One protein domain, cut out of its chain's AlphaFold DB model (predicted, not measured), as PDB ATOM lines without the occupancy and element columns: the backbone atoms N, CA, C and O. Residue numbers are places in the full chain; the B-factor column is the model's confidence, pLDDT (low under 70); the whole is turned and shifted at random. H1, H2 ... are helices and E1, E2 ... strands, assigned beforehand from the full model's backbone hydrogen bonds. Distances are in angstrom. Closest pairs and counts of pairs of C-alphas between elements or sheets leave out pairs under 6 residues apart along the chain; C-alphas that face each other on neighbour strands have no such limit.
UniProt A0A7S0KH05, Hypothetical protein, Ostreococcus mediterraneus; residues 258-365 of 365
ATOM      1  N   PRO A 258     116.303 180.197 174.062       71.25
ATOM      2  CA  PRO A 258     116.380 180.672 175.446       71.25
ATOM      3  C   PRO A 258     114.977 180.853 176.056       71.25
ATOM      4  O   PRO A 258     114.822 180.725 177.266       71.25
ATOM      5  N   SER A 259     113.962 181.087 175.216       85.50
ATOM      6  CA  SER A 259     112.565 181.316 175.590       85.50
ATOM      7  C   SER A 259     111.677 180.064 175.621       85.50
ATOM      8  O   SER A 259     110.525 180.187 176.039       85.50
ATOM      9  N   LEU A 260     112.154 178.876 175.209       90.31
ATOM     10  CA  LEU A 260     111.297 177.681 175.126       90.31
ATOM     11  C   LEU A 260     110.924 177.193 176.516       90.31
ATOM     12  O   LEU A 260     111.780 176.832 177.322       90.31
ATOM     13  N   GLN A 261     109.621 177.143 176.764       93.50
ATOM     14  CA  GLN A 261     109.031 176.732 178.033       93.50
ATOM     15  C   GLN A 261     108.403 175.344 177.933       93.50
ATOM     16  O   GLN A 261     108.382 174.611 178.926       93.50
ATOM     17  N   HIS A 262     107.916 174.953 176.755       95.06
ATOM     18  CA  HIS A 262     107.167 173.712 176.575       95.06
ATOM     19  C   HIS A 262     107.697 172.919 175.383       95.06
ATOM     20  O   HIS A 262     107.631 173.379 174.246       95.06
ATOM     21  N   LEU A 263     108.204 171.713 175.650       94.06
ATOM     22  CA  LEU A 263     108.686 170.790 174.625       94.06
ATOM     23  C   LEU A 263     107.948 169.449 174.720       94.06
ATOM     24  O   LEU A 263     108.102 168.703 175.693       94.06
ATOM     25  N   GLU A 264     107.161 169.128 173.694       95.25
ATOM     26  CA  GLU A 264     106.414 167.874 173.581       95.25
ATOM     27  C   GLU A 264     106.968 166.998 172.445       95.25
ATOM     28  O   GLU A 264     106.691 167.222 171.266       95.25
ATOM     29  N   LEU A 265     107.738 165.967 172.816       94.81
ATOM     30  CA  LEU A 265     108.331 164.989 171.886       94.81
ATOM     31  C   LEU A 265     107.533 163.679 171.809       94.81
ATOM     32  O   LEU A 265     107.790 162.823 170.963       94.81
ATOM     33  N   SER A 266     106.566 163.514 172.705       92.88
ATOM     34  CA  SER A 266     105.692 162.348 172.822       92.88
ATOM     35  C   SER A 266     104.256 162.791 173.049       92.88
ATOM     36  O   SER A 266     104.035 163.756 173.775       92.88
ATOM     37  N   CYS A 267     103.290 162.018 172.571       88.88
ATOM     38  CA  CYS A 267     101.879 162.224 172.880       88.88
ATOM     39  C   CYS A 267     101.213 160.894 173.259       88.88
ATOM     40  O   CYS A 267     101.813 159.824 173.170       88.88
ATOM     41  N   VAL A 268      99.938 160.939 173.652       84.06
ATOM     42  CA  VAL A 268      99.170 159.733 174.026       84.06
ATOM     43  C   VAL A 268      99.132 158.660 172.929       84.06
ATOM     44  O   VAL A 268      98.997 157.478 173.235       84.06
ATOM     45  N   ALA A 269      99.280 159.054 171.662       84.31
ATOM     46  CA  ALA A 269      99.271 158.154 170.513       84.31
ATOM     47  C   ALA A 269     100.674 157.771 170.006       84.31
ATOM     48  O   ALA A 269     100.784 156.943 169.100       84.31
ATOM     49  N   ALA A 270     101.743 158.372 170.538       87.69
ATOM     50  CA  ALA A 270     103.097 158.162 170.036       87.69
ATOM     51  C   ALA A 270     104.165 158.358 171.118       87.69
ATOM     52  O   ALA A 270     104.320 159.441 171.682       87.69
ATOM     53  N   ALA A 271     104.948 157.305 171.340       90.88
ATOM     54  CA  ALA A 271     106.122 157.339 172.197       90.88
ATOM     55  C   ALA A 271     107.304 158.053 171.519       90.88
ATOM     56  O   ALA A 271     107.495 157.941 170.307       90.88
ATOM     57  N   ALA A 272     108.144 158.712 172.317       91.94
ATOM     58  CA  ALA A 272     109.393 159.338 171.882       91.94
ATOM     59  C   ALA A 272     110.535 158.308 171.753       91.94
ATOM     60  O   ALA A 272     111.577 158.429 172.392       91.94
ATOM     61  N   THR A 273     110.345 157.252 170.956       91.06
ATOM     62  CA  THR A 273     111.248 156.082 170.907       91.06
ATOM     63  C   THR A 273     112.660 156.375 170.400       91.06
ATOM     64  O   THR A 273     113.562 155.581 170.651       91.06
ATOM     65  N   HIS A 274     112.854 157.488 169.692       91.75
ATOM     66  CA  HIS A 274     114.147 157.917 169.144       91.75
ATOM     67  C   HIS A 274     114.852 158.964 170.012       91.75
ATOM     68  O   HIS A 274     115.824 159.573 169.566       91.75
ATOM     69  N   VAL A 275     114.346 159.183 171.227       93.12
ATOM     70  CA  VAL A 275     114.946 160.073 172.215       93.12
ATOM     71  C   VAL A 275     115.587 159.227 173.312       93.12
ATOM     72  O   VAL A 275     114.927 158.410 173.968       93.12
ATOM     73  N   THR A 276     116.883 159.412 173.496       94.00
ATOM     74  CA  THR A 276     117.748 158.720 174.446       94.00
ATOM     75  C   THR A 276     118.485 159.742 175.318       94.00
ATOM     76  O   THR A 276     118.198 160.940 175.293       94.00
ATOM     77  N   ASP A 277     119.439 159.286 176.128       91.69
ATOM     78  CA  ASP A 277     120.300 160.191 176.888       91.69
ATOM     79  C   ASP A 277     121.124 161.132 175.973       91.69
ATOM     80  O   ASP A 277     121.466 162.242 176.390       91.69
ATOM     81  N   ASP A 278     121.428 160.727 174.734       90.69
ATOM     82  CA  ASP A 278     122.294 161.466 173.797       90.69
ATOM     83  C   ASP A 278     121.674 162.762 173.260       90.69
ATOM     84  O   ASP A 278     122.408 163.659 172.817       90.69
ATOM     85  N   ALA A 279     120.348 162.901 173.342       89.12
ATOM     86  CA  ALA A 279     119.651 164.173 173.149       89.12
ATOM     87  C   ALA A 279     120.149 165.253 174.117       89.12
ATOM     88  O   ALA A 279     120.198 166.438 173.780       89.12
ATOM     89  N   PHE A 280     120.510 164.844 175.335       86.00
ATOM     90  CA  PHE A 280     120.733 165.757 176.446       86.00
ATOM     91  C   PHE A 280     122.197 165.818 176.895       86.00
ATOM     92  O   PHE A 280     122.611 166.848 177.419       86.00
ATOM     93  N   THR A 281     123.003 164.781 176.624       82.38
ATOM     94  CA  THR A 281     124.429 164.701 177.007       82.38
ATOM     95  C   THR A 281     125.238 165.990 176.762       82.38
ATOM     96  O   THR A 281     125.943 166.418 177.678       82.38
ATOM     97  N   PRO A 282     125.141 166.673 175.602       76.69
ATOM     98  CA  PRO A 282     125.926 167.889 175.338       76.69
ATOM     99  C   PRO A 282     125.558 169.078 176.231       76.69
ATOM    100  O   PRO A 282     126.399 169.920 176.536       76.69
ATOM    101  N   HIS A 283     124.312 169.125 176.706       72.44
ATOM    102  CA  HIS A 283     123.809 170.183 177.589       72.44
ATOM    103  C   HIS A 283     124.312 170.043 179.022       72.44
ATOM    104  O   HIS A 283     124.128 170.947 179.838       72.44
ATOM    105  N   PHE A 284     124.961 168.921 179.321       70.88
ATOM    106  CA  PHE A 284     125.431 168.552 180.648       70.88
ATOM    107  C   PHE A 284     126.919 168.860 180.872       70.88
ATOM    108  O   PHE A 284     127.401 168.726 181.995       70.88
ATOM    109  N   ALA A 285     127.658 169.263 179.832       68.75
ATOM    110  CA  ALA A 285     129.069 169.615 179.961       68.75
ATOM    111  C   ALA A 285     129.253 170.933 180.748       68.75
ATOM    112  O   ALA A 285     128.467 171.866 180.566       68.75
ATOM    113  N   PRO A 286     130.291 171.063 181.596       63.00
ATOM    114  CA  PRO A 286     130.627 172.336 182.228       63.00
ATOM    115  C   PRO A 286     130.788 173.442 181.177       63.00
ATOM    116  O   PRO A 286     131.511 173.270 180.200       63.00
ATOM    117  N   GLY A 287     130.105 174.574 181.372       65.81
ATOM    118  CA  GLY A 287     130.125 175.681 180.410       65.81
ATOM    119  C   GLY A 287     129.189 175.511 179.209       65.81
ATOM    120  O   GLY A 287     129.326 176.259 178.247       65.81
ATOM    121  N   SER A 288     128.213 174.596 179.258       66.69
ATOM    122  CA  SER A 288     127.263 174.304 178.169       66.69
ATOM    123  C   SER A 288     126.355 175.472 177.724       66.69
ATOM    124  O   SER A 288     125.413 175.259 176.957       66.69
ATOM    125  N   GLY A 289     126.550 176.703 178.221       71.81
ATOM    126  CA  GLY A 289     125.735 177.901 177.941       71.81
ATOM    127  C   GLY A 289     124.855 178.383 179.116       71.81
ATOM    128  O   GLY A 289     124.985 177.876 180.238       71.81
ATOM    129  N   PRO A 290     123.950 179.354 178.890       77.00
ATOM    130  CA  PRO A 290     123.038 179.860 179.920       77.00
ATOM    131  C   PRO A 290     121.960 178.830 180.325       77.00
ATOM    132  O   PRO A 290     121.726 177.864 179.596       77.00
ATOM    133  N   PRO A 291     121.291 179.013 181.482       80.88
ATOM    134  CA  PRO A 291     120.131 178.207 181.863       80.88
ATOM    135  C   PRO A 291     118.993 178.308 180.840       80.88
ATOM    136  O   PRO A 291     118.784 179.362 180.241       80.88
ATOM    137  N   LEU A 292     118.231 177.225 180.682       83.56
ATOM    138  CA  LEU A 292     117.082 177.175 179.775       83.56
ATOM    139  C   LEU A 292     115.779 177.538 180.506       83.56
ATOM    140  O   LEU A 292     115.583 177.165 181.665       83.56
ATOM    141  N   ALA A 293     114.853 178.205 179.808       89.31
ATOM    142  CA  ALA A 293     113.529 178.563 180.334       89.31
ATOM    143  C   ALA A 293     112.532 177.390 180.394       89.31
ATOM    144  O   ALA A 293     111.368 177.598 180.739       89.31
ATOM    145  N   LEU A 294     112.969 176.166 180.077       91.06
ATOM    146  CA  LEU A 294     112.108 174.995 179.938       91.06
ATOM    147  C   LEU A 294     111.362 174.688 181.244       91.06
ATOM    148  O   LEU A 294     111.977 174.475 182.286       91.06
ATOM    149  N   GLN A 295     110.033 174.628 181.169       93.62
ATOM    150  CA  GLN A 295     109.128 174.376 182.296       93.62
ATOM    151  C   GLN A 295     108.465 173.003 182.220       93.62
ATOM    152  O   GLN A 295     108.272 172.354 183.256       93.62
ATOM    153  N   THR A 296     108.140 172.560 181.004       94.62
ATOM    154  CA  THR A 296     107.452 171.295 180.746       94.62
ATOM    155  C   THR A 296     108.163 170.519 179.650       94.62
ATOM    156  O   THR A 296     108.411 171.052 178.569       94.62
ATOM    157  N   LEU A 297     108.436 169.243 179.916       93.88
ATOM    158  CA  LEU A 297     109.077 168.338 178.969       93.88
ATOM    159  C   LEU A 297     108.309 167.014 178.892       93.88
ATOM    160  O   LEU A 297     108.072 166.377 179.917       93.88
ATOM    161  N   ARG A 298     107.922 166.572 177.693       95.38
ATOM    162  CA  ARG A 298     107.243 165.278 177.515       95.38
ATOM    163  C   ARG A 298     108.084 164.311 176.704       95.38
ATOM    164  O   ARG A 298     108.375 164.568 175.538       95.38
ATOM    165  N   LEU A 299     108.444 163.203 177.348       94.56
ATOM    166  CA  LEU A 299     109.336 162.159 176.843       94.56
ATOM    167  C   LEU A 299     108.722 160.767 177.003       94.56
ATOM    168  O   LEU A 299     109.454 159.783 177.133       94.56
ATOM    169  N   ALA A 300     107.397 160.666 177.044       93.44
ATOM    170  CA  ALA A 300     106.716 159.407 177.269       93.44
ATOM    171  C   ALA A 300     107.192 158.334 176.274       93.44
ATOM    172  O   ALA A 300     107.285 158.565 175.066       93.44
ATOM    173  N   GLY A 301     107.529 157.155 176.792       93.25
ATOM    174  CA  GLY A 301     108.013 156.013 176.015       93.25
ATOM    175  C   GLY A 301     109.419 156.163 175.425       93.25
ATOM    176  O   GLY A 301     109.823 155.306 174.642       93.25
ATOM    177  N   SER A 302     110.167 157.203 175.800       95.00
ATOM    178  CA  SER A 302     111.580 157.361 175.433       95.00
ATOM    179  C   SER A 302     112.502 156.361 176.138       95.00
ATOM    180  O   SER A 302     112.115 155.678 177.098       95.00
ATOM    181  N   ALA A 303     113.746 156.290 175.661       93.69
ATOM    182  CA  ALA A 303     114.803 155.446 176.211       93.69
ATOM    183  C   ALA A 303     115.708 156.184 177.218       93.69
ATOM    184  O   ALA A 303     116.796 155.700 177.524       93.69
ATOM    185  N   VAL A 304     115.267 157.330 177.750       93.19
ATOM    186  CA  VAL A 304     116.029 158.074 178.763       93.19
ATOM    187  C   VAL A 304     116.194 157.267 180.048       93.19
ATOM    188  O   VAL A 304     115.254 156.644 180.556       93.19
ATOM    189  N   SER A 305     117.408 157.281 180.582       92.19
ATOM    190  CA  SER A 305     117.784 156.573 181.799       92.19
ATOM    191  C   SER A 305     117.666 157.459 183.044       92.19
ATOM    192  O   SER A 305     117.520 158.682 182.972       92.19
ATOM    193  N   GLU A 306     117.790 156.855 184.231       91.19
ATOM    194  CA  GLU A 306     117.871 157.622 185.483       91.19
ATOM    195  C   GLU A 306     119.111 158.533 185.530       91.19
ATOM    196  O   GLU A 306     119.100 159.527 186.257       91.19
ATOM    197  N   ARG A 307     120.158 158.243 184.739       87.00
ATOM    198  CA  ARG A 307     121.327 159.121 184.600       87.00
ATOM    199  C   ARG A 307     120.928 160.429 183.928       87.00
ATOM    200  O   ARG A 307     121.177 161.476 184.511       87.00
ATOM    201  N   ALA A 308     120.273 160.379 182.767       88.44
ATOM    202  CA  ALA A 308     119.776 161.586 182.108       88.44
ATOM    203  C   ALA A 308     118.761 162.326 182.981       88.44
ATOM    204  O   ALA A 308     118.826 163.547 183.085       88.44
ATOM    205  N   LEU A 309     117.877 161.601 183.679       89.31
ATOM    206  CA  LEU A 309     116.887 162.226 184.554       89.31
ATOM    207  C   LEU A 309     117.520 163.014 185.709       89.31
ATOM    208  O   LEU A 309     117.055 164.110 186.009       89.31
ATOM    209  N   ARG A 310     118.585 162.500 186.338       85.62
ATOM    210  CA  ARG A 310     119.311 163.248 187.382       85.62
ATOM    211  C   ARG A 310     119.798 164.593 186.871       85.62
ATOM    212  O   ARG A 310     119.690 165.567 187.601       85.62
ATOM    213  N   VAL A 311     120.273 164.638 185.630       79.56
ATOM    214  CA  VAL A 311     120.790 165.875 185.045       79.56
ATOM    215  C   VAL A 311     119.675 166.790 184.531       79.56
ATOM    216  O   VAL A 311     119.764 168.006 184.667       79.56
ATOM    217  N   LEU A 312     118.579 166.237 184.007       84.88
ATOM    218  CA  LEU A 312     117.378 167.018 183.680       84.88
ATOM    219  C   LEU A 312     116.771 167.685 184.922       84.88
ATOM    220  O   LEU A 312     116.164 168.745 184.819       84.88
ATOM    221  N   CYS A 313     116.947 167.080 186.096       81.25
ATOM    222  CA  CYS A 313     116.564 167.655 187.380       81.25
ATOM    223  C   CYS A 313     117.650 168.555 188.016       81.25
ATOM    224  O   CYS A 313     117.506 168.891 189.195       81.25
ATOM    225  N   ASP A 314     118.710 168.916 187.282       73.06
ATOM    226  CA  ASP A 314     119.870 169.686 187.763       73.06
ATOM    227  C   ASP A 314     119.908 171.141 187.222       73.06
ATOM    228  O   ASP A 314     119.011 171.595 186.506       73.06
ATOM    229  N   ALA A 315     120.956 171.895 187.576       63.72
ATOM    230  CA  ALA A 315     121.075 173.356 187.498       63.72
ATOM    231  C   ALA A 315     120.838 174.007 186.120       63.72
ATOM    232  O   ALA A 315     120.539 175.199 186.053       63.72
ATOM    233  N   ARG A 316     120.955 173.258 185.018       74.69
ATOM    234  CA  ARG A 316     120.716 173.765 183.653       74.69
ATOM    235  C   ARG A 316     119.241 173.964 183.311       74.69
ATOM    236  O   ARG A 316     118.933 174.752 182.416       74.69
ATOM    237  N   PHE A 317     118.350 173.303 184.045       83.88
ATOM    238  CA  PHE A 317     116.900 173.382 183.877       83.88
ATOM    239  C   PHE A 317     116.228 173.901 185.161       83.88
ATOM    240  O   PHE A 317     115.355 173.238 185.724       83.88
ATOM    241  N   PRO A 318     116.606 175.097 185.656       84.94
ATOM    242  CA  PRO A 318     116.171 175.585 186.969       84.94
ATOM    243  C   PRO A 318     114.666 175.880 187.034       84.94
ATOM    244  O   PRO A 318     114.099 176.024 188.116       84.94
ATOM    245  N   HIS A 319     114.018 175.994 185.874       89.88
ATOM    246  CA  HIS A 319     112.598 176.293 185.742       89.88
ATOM    247  C   HIS A 319     111.743 175.067 185.418       89.88
ATOM    248  O   HIS A 319     110.520 175.206 185.362       89.88
ATOM    249  N   LEU A 320     112.346 173.882 185.255       91.38
ATOM    250  CA  LEU A 320     111.610 172.664 184.941       91.38
ATOM    251  C   LEU A 320     110.732 172.283 186.134       91.38
ATOM    252  O   LEU A 320     111.209 172.117 187.257       91.38
ATOM    253  N   ARG A 321     109.426 172.164 185.884       92.81
ATOM    254  CA  ARG A 321     108.408 171.849 186.897       92.81
ATOM    255  C   ARG A 321     107.752 170.508 186.628       92.81
ATOM    256  O   ARG A 321     107.490 169.763 187.564       92.81
ATOM    257  N   ALA A 322     107.499 170.187 185.363       94.38
ATOM    258  CA  ALA A 322     106.775 168.981 184.991       94.38
ATOM    259  C   ALA A 322     107.514 168.202 183.901       94.38
ATOM    260  O   ALA A 322     107.851 168.742 182.848       94.38
ATOM    261  N   ILE A 323     107.710 166.906 184.137       93.94
ATOM    262  CA  ILE A 323     108.225 165.979 183.131       93.94
ATOM    263  C   ILE A 323     107.312 164.759 182.983       93.94
ATOM    264  O   ILE A 323     106.978 164.094 183.967       93.94
ATOM    265  N   ASP A 324     106.883 164.472 181.757       94.25
ATOM    266  CA  ASP A 324     106.137 163.253 181.431       94.25
ATOM    267  C   ASP A 324     107.129 162.158 181.028       94.25
ATOM    268  O   ASP A 324     107.786 162.241 179.991       94.25
ATOM    269  N   LEU A 325     107.241 161.143 181.884       93.00
ATOM    270  CA  LEU A 325     108.099 159.963 181.719       93.00
ATOM    271  C   LEU A 325     107.266 158.676 181.689       93.00
ATOM    272  O   LEU A 325     107.752 157.579 182.004       93.00
ATOM    273  N   SER A 326     105.971 158.801 181.390       88.81
ATOM    274  CA  SER A 326     105.089 157.646 181.277       88.81
ATOM    275  C   SER A 326     105.640 156.671 180.229       88.81
ATOM    276  O   SER A 326     106.267 157.057 179.252       88.81
ATOM    277  N   ALA A 327     105.500 155.368 180.465       89.19
ATOM    278  CA  ALA A 327     106.003 154.314 179.574       89.19
ATOM    279  C   ALA A 327     107.530 154.279 179.275       89.19
ATOM    280  O   ALA A 327     107.952 153.404 178.519       89.19
ATOM    281  N   CYS A 328     108.382 155.112 179.892       93.00
ATOM    282  CA  CYS A 328     109.848 155.023 179.758       93.00
ATOM    283  C   CYS A 328     110.387 153.737 180.410       93.00
ATOM    284  O   CYS A 328     110.496 153.622 181.639       93.00
ATOM    285  N   ARG A 329     110.696 152.724 179.594       89.25
ATOM    286  CA  ARG A 329     111.024 151.368 180.078       89.25
ATOM    287  C   ARG A 329     112.359 151.289 180.822       89.25
ATOM    288  O   ARG A 329     112.489 150.440 181.699       89.25
ATOM    289  N   ALA A 330     113.293 152.191 180.524       90.75
ATOM    290  CA  ALA A 330     114.607 152.263 181.165       90.75
ATOM    291  C   ALA A 330     114.575 152.806 182.611       90.75
ATOM    292  O   ALA A 330     115.556 152.671 183.338       90.75
ATOM    293  N   LEU A 331     113.457 153.399 183.049       92.56
ATOM    294  CA  LEU A 331     113.313 153.964 184.395       92.56
ATOM    295  C   LEU A 331     112.777 152.934 185.401       92.56
ATOM    296  O   LEU A 331     112.130 151.948 185.037       92.56
ATOM    297  N   SER A 332     112.983 153.161 186.698       91.75
ATOM    298  CA  SER A 332     112.329 152.347 187.727       91.75
ATOM    299  C   SER A 332     110.806 152.559 187.764       91.75
ATOM    300  O   SER A 332     110.260 153.581 187.334       91.75
ATOM    301  N   ARG A 333     110.078 151.577 188.317       90.50
ATOM    302  CA  ARG A 333     108.613 151.657 188.480       90.50
ATOM    303  C   ARG A 333     108.194 152.846 189.350       90.50
ATOM    304  O   ARG A 333     107.164 153.453 189.075       90.50
ATOM    305  N   THR A 334     108.990 153.178 190.364       91.62
ATOM    306  CA  THR A 334     108.751 154.315 191.263       91.62
ATOM    307  C   THR A 334     108.777 155.636 190.505       91.62
ATOM    308  O   THR A 334     107.825 156.406 190.611       91.62
ATOM    309  N   ILE A 335     109.813 155.867 189.692       92.50
ATOM    310  CA  ILE A 335     109.953 157.079 188.876       92.50
ATOM    311  C   ILE A 335     108.786 157.221 187.895       92.50
ATOM    312  O   ILE A 335     108.138 158.265 187.857       92.50
ATOM    313  N   ARG A 336     108.445 156.145 187.170       91.12
ATOM    314  CA  ARG A 336     107.291 156.160 186.256       91.12
ATOM    315  C   ARG A 336     105.975 156.477 186.964       91.12
ATOM    316  O   ARG A 336     105.166 157.214 186.417       91.12
ATOM    317  N   ARG A 337     105.752 155.928 188.164       91.19
ATOM    318  CA  ARG A 337     104.527 156.190 188.937       91.19
ATOM    319  C   ARG A 337     104.435 157.657 189.357       91.19
ATOM    320  O   ARG A 337     103.392 158.260 189.168       91.19
ATOM    321  N   ILE A 338     105.531 158.238 189.854       91.06
ATOM    322  CA  ILE A 338     105.583 159.672 190.192       91.06
ATOM    323  C   ILE A 338     105.232 160.524 188.968       91.06
ATOM    324  O   ILE A 338     104.434 161.450 189.082       91.06
ATOM    325  N   ALA A 339     105.805 160.199 187.805       88.25
ATOM    326  CA  ALA A 339     105.528 160.930 186.576       88.25
ATOM    327  C   ALA A 339     104.041 160.860 186.187       88.25
ATOM    328  O   ALA A 339     103.451 161.895 185.907       88.25
ATOM    329  N   VAL A 340     103.422 159.674 186.234       87.06
ATOM    330  CA  VAL A 340     102.002 159.480 185.879       87.06
ATOM    331  C   VAL A 340     101.048 160.148 186.873       87.06
ATOM    332  O   VAL A 340     100.104 160.805 186.449       87.06
ATOM    333  N   ASP A 341     101.284 160.002 188.178       88.88
ATOM    334  CA  ASP A 341     100.337 160.457 189.207       88.88
ATOM    335  C   ASP A 341     100.333 161.985 189.374       88.88
ATOM    336  O   ASP A 341      99.333 162.569 189.795       88.88
ATOM    337  N   ALA A 342     101.464 162.637 189.086       86.31
ATOM    338  CA  ALA A 342     101.639 164.064 189.328       86.31
ATOM    339  C   ALA A 342     101.544 164.926 188.061       86.31
ATOM    340  O   ALA A 342     101.121 166.073 188.165       86.31
ATOM    341  N   PHE A 343     101.898 164.424 186.875       86.25
ATOM    342  CA  PHE A 343     101.844 165.219 185.641       86.25
ATOM    343  C   PHE A 343     100.391 165.616 185.279       86.25
ATOM    344  O   PHE A 343      99.485 164.799 185.441       86.25
ATOM    345  N   PRO A 344     100.115 166.846 184.787       83.31
ATOM    346  CA  PRO A 344     101.045 167.925 184.420       83.31
ATOM    347  C   PRO A 344     101.398 168.890 185.568       83.31
ATOM    348  O   PRO A 344     101.871 169.996 185.319       83.31
ATOM    349  N   ARG A 345     101.143 168.524 186.829       89.94
ATOM    350  CA  ARG A 345     101.555 169.325 187.994       89.94
ATOM    351  C   ARG A 345     103.055 169.164 188.251       89.94
ATOM    352  O   ARG A 345     103.709 168.296 187.673       89.94
ATOM    353  N   ASP A 346     103.578 169.997 189.154       90.44
ATOM    354  CA  ASP A 346     104.980 169.934 189.567       90.44
ATOM    355  C   ASP A 346     105.324 168.542 190.116       90.44
ATOM    356  O   ASP A 346     104.773 168.101 191.131       90.44
ATOM    357  N   ASN A 347     106.224 167.850 189.423       92.62
ATOM    358  CA  ASN A 347     106.692 166.519 189.788       92.62
ATOM    359  C   ASN A 347     108.220 166.437 189.930       92.62
ATOM    360  O   ASN A 347     108.730 165.422 190.410       92.62
ATOM    361  N   ILE A 348     108.950 167.514 189.627       92.44
ATOM    362  CA  ILE A 348     110.418 167.530 189.636       92.44
ATOM    363  C   ILE A 348     110.967 167.344 191.047       92.44
ATOM    364  O   ILE A 348     111.845 166.507 191.257       92.44
ATOM    365  N   ARG A 349     110.380 167.998 192.058       89.50
ATOM    366  CA  ARG A 349     110.806 167.810 193.462       89.50
ATOM    367  C   ARG A 349     110.609 166.375 193.954       89.50
ATOM    368  O   ARG A 349     111.400 165.863 194.746       89.50
ATOM    369  N   ALA A 350     109.530 165.722 193.524       91.00
ATOM    370  CA  ALA A 350     109.262 164.335 193.888       91.00
ATOM    371  C   ALA A 350     110.253 163.381 193.205       91.00
ATOM    372  O   ALA A 350     110.763 162.468 193.858       91.00
ATOM    373  N   LEU A 351     110.571 163.633 191.933       91.56
ATOM    374  CA  LEU A 351     111.569 162.881 191.173       91.56
ATOM    375  C   LEU A 351     112.975 163.046 191.762       91.56
ATOM    376  O   LEU A 351     113.638 162.042 192.009       91.56
ATOM    377  N   GLN A 352     113.389 164.270 192.101       89.81
ATOM    378  CA  GLN A 352     114.665 164.549 192.775       89.81
ATOM    379  C   GLN A 352     114.817 163.733 194.066       89.81
ATOM    380  O   GLN A 352     115.818 163.044 194.251       89.81
ATOM    381  N   ARG A 353     113.792 163.727 194.933       89.81
ATOM    382  CA  ARG A 353     113.806 162.918 196.167       89.81
ATOM    383  C   ARG A 353     113.934 161.423 195.882       89.81
ATOM    384  O   ARG A 353     114.706 160.740 196.549       89.81
ATOM    385  N   ALA A 354     113.202 160.912 194.894       88.88
ATOM    386  CA  ALA A 354     113.258 159.499 194.531       88.88
ATOM    387  C   ALA A 354     114.642 159.089 193.992       88.88
ATOM    388  O   ALA A 354     115.114 157.997 194.303       88.88
ATOM    389  N   LEU A 355     115.317 159.967 193.248       86.44
ATOM    390  CA  LEU A 355     116.643 159.700 192.682       86.44
ATOM    391  C   LEU A 355     117.753 159.639 193.741       86.44
ATOM    392  O   LEU A 355     118.695 158.865 193.568       86.44
ATOM    393  N   VAL A 356     117.633 160.390 194.843       81.00
ATOM    394  CA  VAL A 356     118.589 160.364 195.972       81.00
ATOM    395  C   VAL A 356     118.508 159.048 196.757       81.00
ATOM    396  O   VAL A 356     119.534 158.483 197.142       81.00
ATOM    397  N   VAL A 357     117.295 158.518 196.957       65.00
ATOM    398  CA  VAL A 357     117.068 157.266 197.705       65.00
ATOM    399  C   VAL A 357     117.688 156.057 196.992       65.00
ATOM    400  O   VAL A 357     118.220 155.165 197.651       65.00
ATOM    401  N   VAL A 358     117.686 156.047 195.654       58.41
ATOM    402  CA  VAL A 358     118.254 154.955 194.838       58.41
ATOM    403  C   VAL A 358     119.786 154.874 194.940       58.41
ATOM    404  O   VAL A 358     120.345 153.789 194.794       58.41
ATOM    405  N   VAL A 359     120.479 155.988 195.214       57.41
ATOM    406  CA  VAL A 359     121.946 155.998 195.408       57.41
ATOM    407  C   VAL A 359     122.324 155.253 196.690       57.41
ATOM    408  O   VAL A 359     123.133 154.329 196.652       57.41
ATOM    409  N   HIS A 360     121.638 155.555 197.793       45.84
ATOM    410  CA  HIS A 360     121.938 154.975 199.105       45.84
ATOM    411  C   HIS A 360     121.666 153.463 199.175       45.84
ATOM    412  O   HIS A 360     122.302 152.760 199.952       45.84
ATOM    413  N   THR A 361     120.754 152.928 198.353       48.44
ATOM    414  CA  THR A 361     120.474 151.478 198.317       48.44
ATOM    415  C   THR A 361     121.456 150.676 197.456       48.44
ATOM    416  O   THR A 361     121.537 149.460 197.627       48.44
ATOM    417  N   ARG A 362     122.175 151.317 196.520       47.50
ATOM    418  CA  ARG A 362     123.199 150.661 195.684       47.50
ATOM    419  C   ARG A 362     124.599 150.703 196.292       47.50
ATOM    420  O   ARG A 362     125.385 149.838 195.956       47.50
ATOM    421  N   GLU A 363     124.892 151.652 197.178       43.62
ATOM    422  CA  GLU A 363     126.176 151.718 197.901       43.62
ATOM    423  C   GLU A 363     126.225 150.806 199.144       43.62
ATOM    424  O   GLU A 363     127.287 150.604 199.723       43.62
ATOM    425  N   GLN A 364     125.088 150.234 199.553       40.91
ATOM    426  CA  GLN A 364     124.978 149.298 200.684       40.91
ATOM    427  C   GLN A 364     124.890 147.816 200.267       40.91
ATOM    428  O   GLN A 364     124.661 146.952 201.116       40.91
ATOM    429  N   ARG A 365     125.034 147.513 198.974       37.34
ATOM    430  CA  ARG A 365     125.128 146.155 198.419       37.34
ATOM    431  C   ARG A 365     126.440 146.017 197.676       37.34
ATOM    432  O   ARG A 365     126.989 144.898 197.718       37.34
TER     433      ARG A 365
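This is residues 258 to 365 of the 365 residues of the protein "Hypothetical protein" of Ostreococcus mediterraneus (UniProt A0A7S0KH05). What does the model look like? The chain is wound in stacked turns: E1, E2 and E3, one short strand from each turn, lie side by side in a narrow sheet along one side, and H1 and H2 lie between them in the chain, toward the opposite side. The helical hairpin of H3 and H4 covers the end of the stack at E3, and residues 359 to 365, of which 359 to 362 belong to H4, stick out. What is it made of? The printed part has 108 residues, with four named helices and three named strands in the order E1 H1 E2 H2 E3 H3 H4; the sheet runs E1 E2 E3, all parallel. The class is mostly helix, with under half of the residues in named elements; the whole is compact, with a radius of gyration of the C-alphas of 13.4 A and spans of 42 by 37 by 25 A.

Which strands are neighbours? E1, residues 262 to 264, and E2, residues 296 to 298, are parallel at 5 degrees, with N 263 and O 296 within hydrogen-bond range at 3.0 A. E2 and the edge strand E3, residues 322 to 324, are parallel at 5 degrees, with N 324 and O 297 within that range at 2.9 A. What comes between the strands? With H1, residues 281 to 284, and H2, residues 306 to 312, they form two strand-helix-strand units, each a helix between two parallel neighbour strands: E1, H1, E2 and E2, H2, E3, both with right-handed crossovers. H1 and H2 are not on the sheet; they are close but not clearly touching, their closest C-alphas, of Phe 284 and Val 311, 6.9 A apart. How do the last helices sit? H3, residues 333 to 342, and H4, residues 348 to 362, form a helical hairpin and touch at a shallow tilt of 12 degrees, opposite ways, through residues 350 to 354 alone of H4; the closest C-alphas, of Ile 335 and Leu 351, are 6.4 A apart. H3 only grazes the sheet with residues 336 to 342, the closest C-alphas of E3 and H3, of Asp 324 and Ala 339, being 5.7 A apart. H4, with residues 352 to 355 alone, only just touches H2, with 3 pairs of C-alphas within 8 A, the closest those of Arg 310 and Leu 355 at 6.9 A. Are the helix backbones in range? In H2 and H3 every O i to N i+4 pair is within hydrogen-bond range, in H4 8 of 11 are, and H1 is too short for such a pair.

Where does the first element begin? E1 begins at C-alpha 262, (107.167, 173.712, 176.575). Which elements are long? H4 measures 22.0 A from C-alpha 348 to C-alpha 362, which is at (123.199, 150.661, 195.684), and H3 measures 14.3 A.

Is anything cut or long? The printed part has no cut, and the links E1 to H1 and H1 to E2 are long. Where is confidence low? The pLDDT is under 70 at residues 285 to 288, residue 315 and residues 357 to 365.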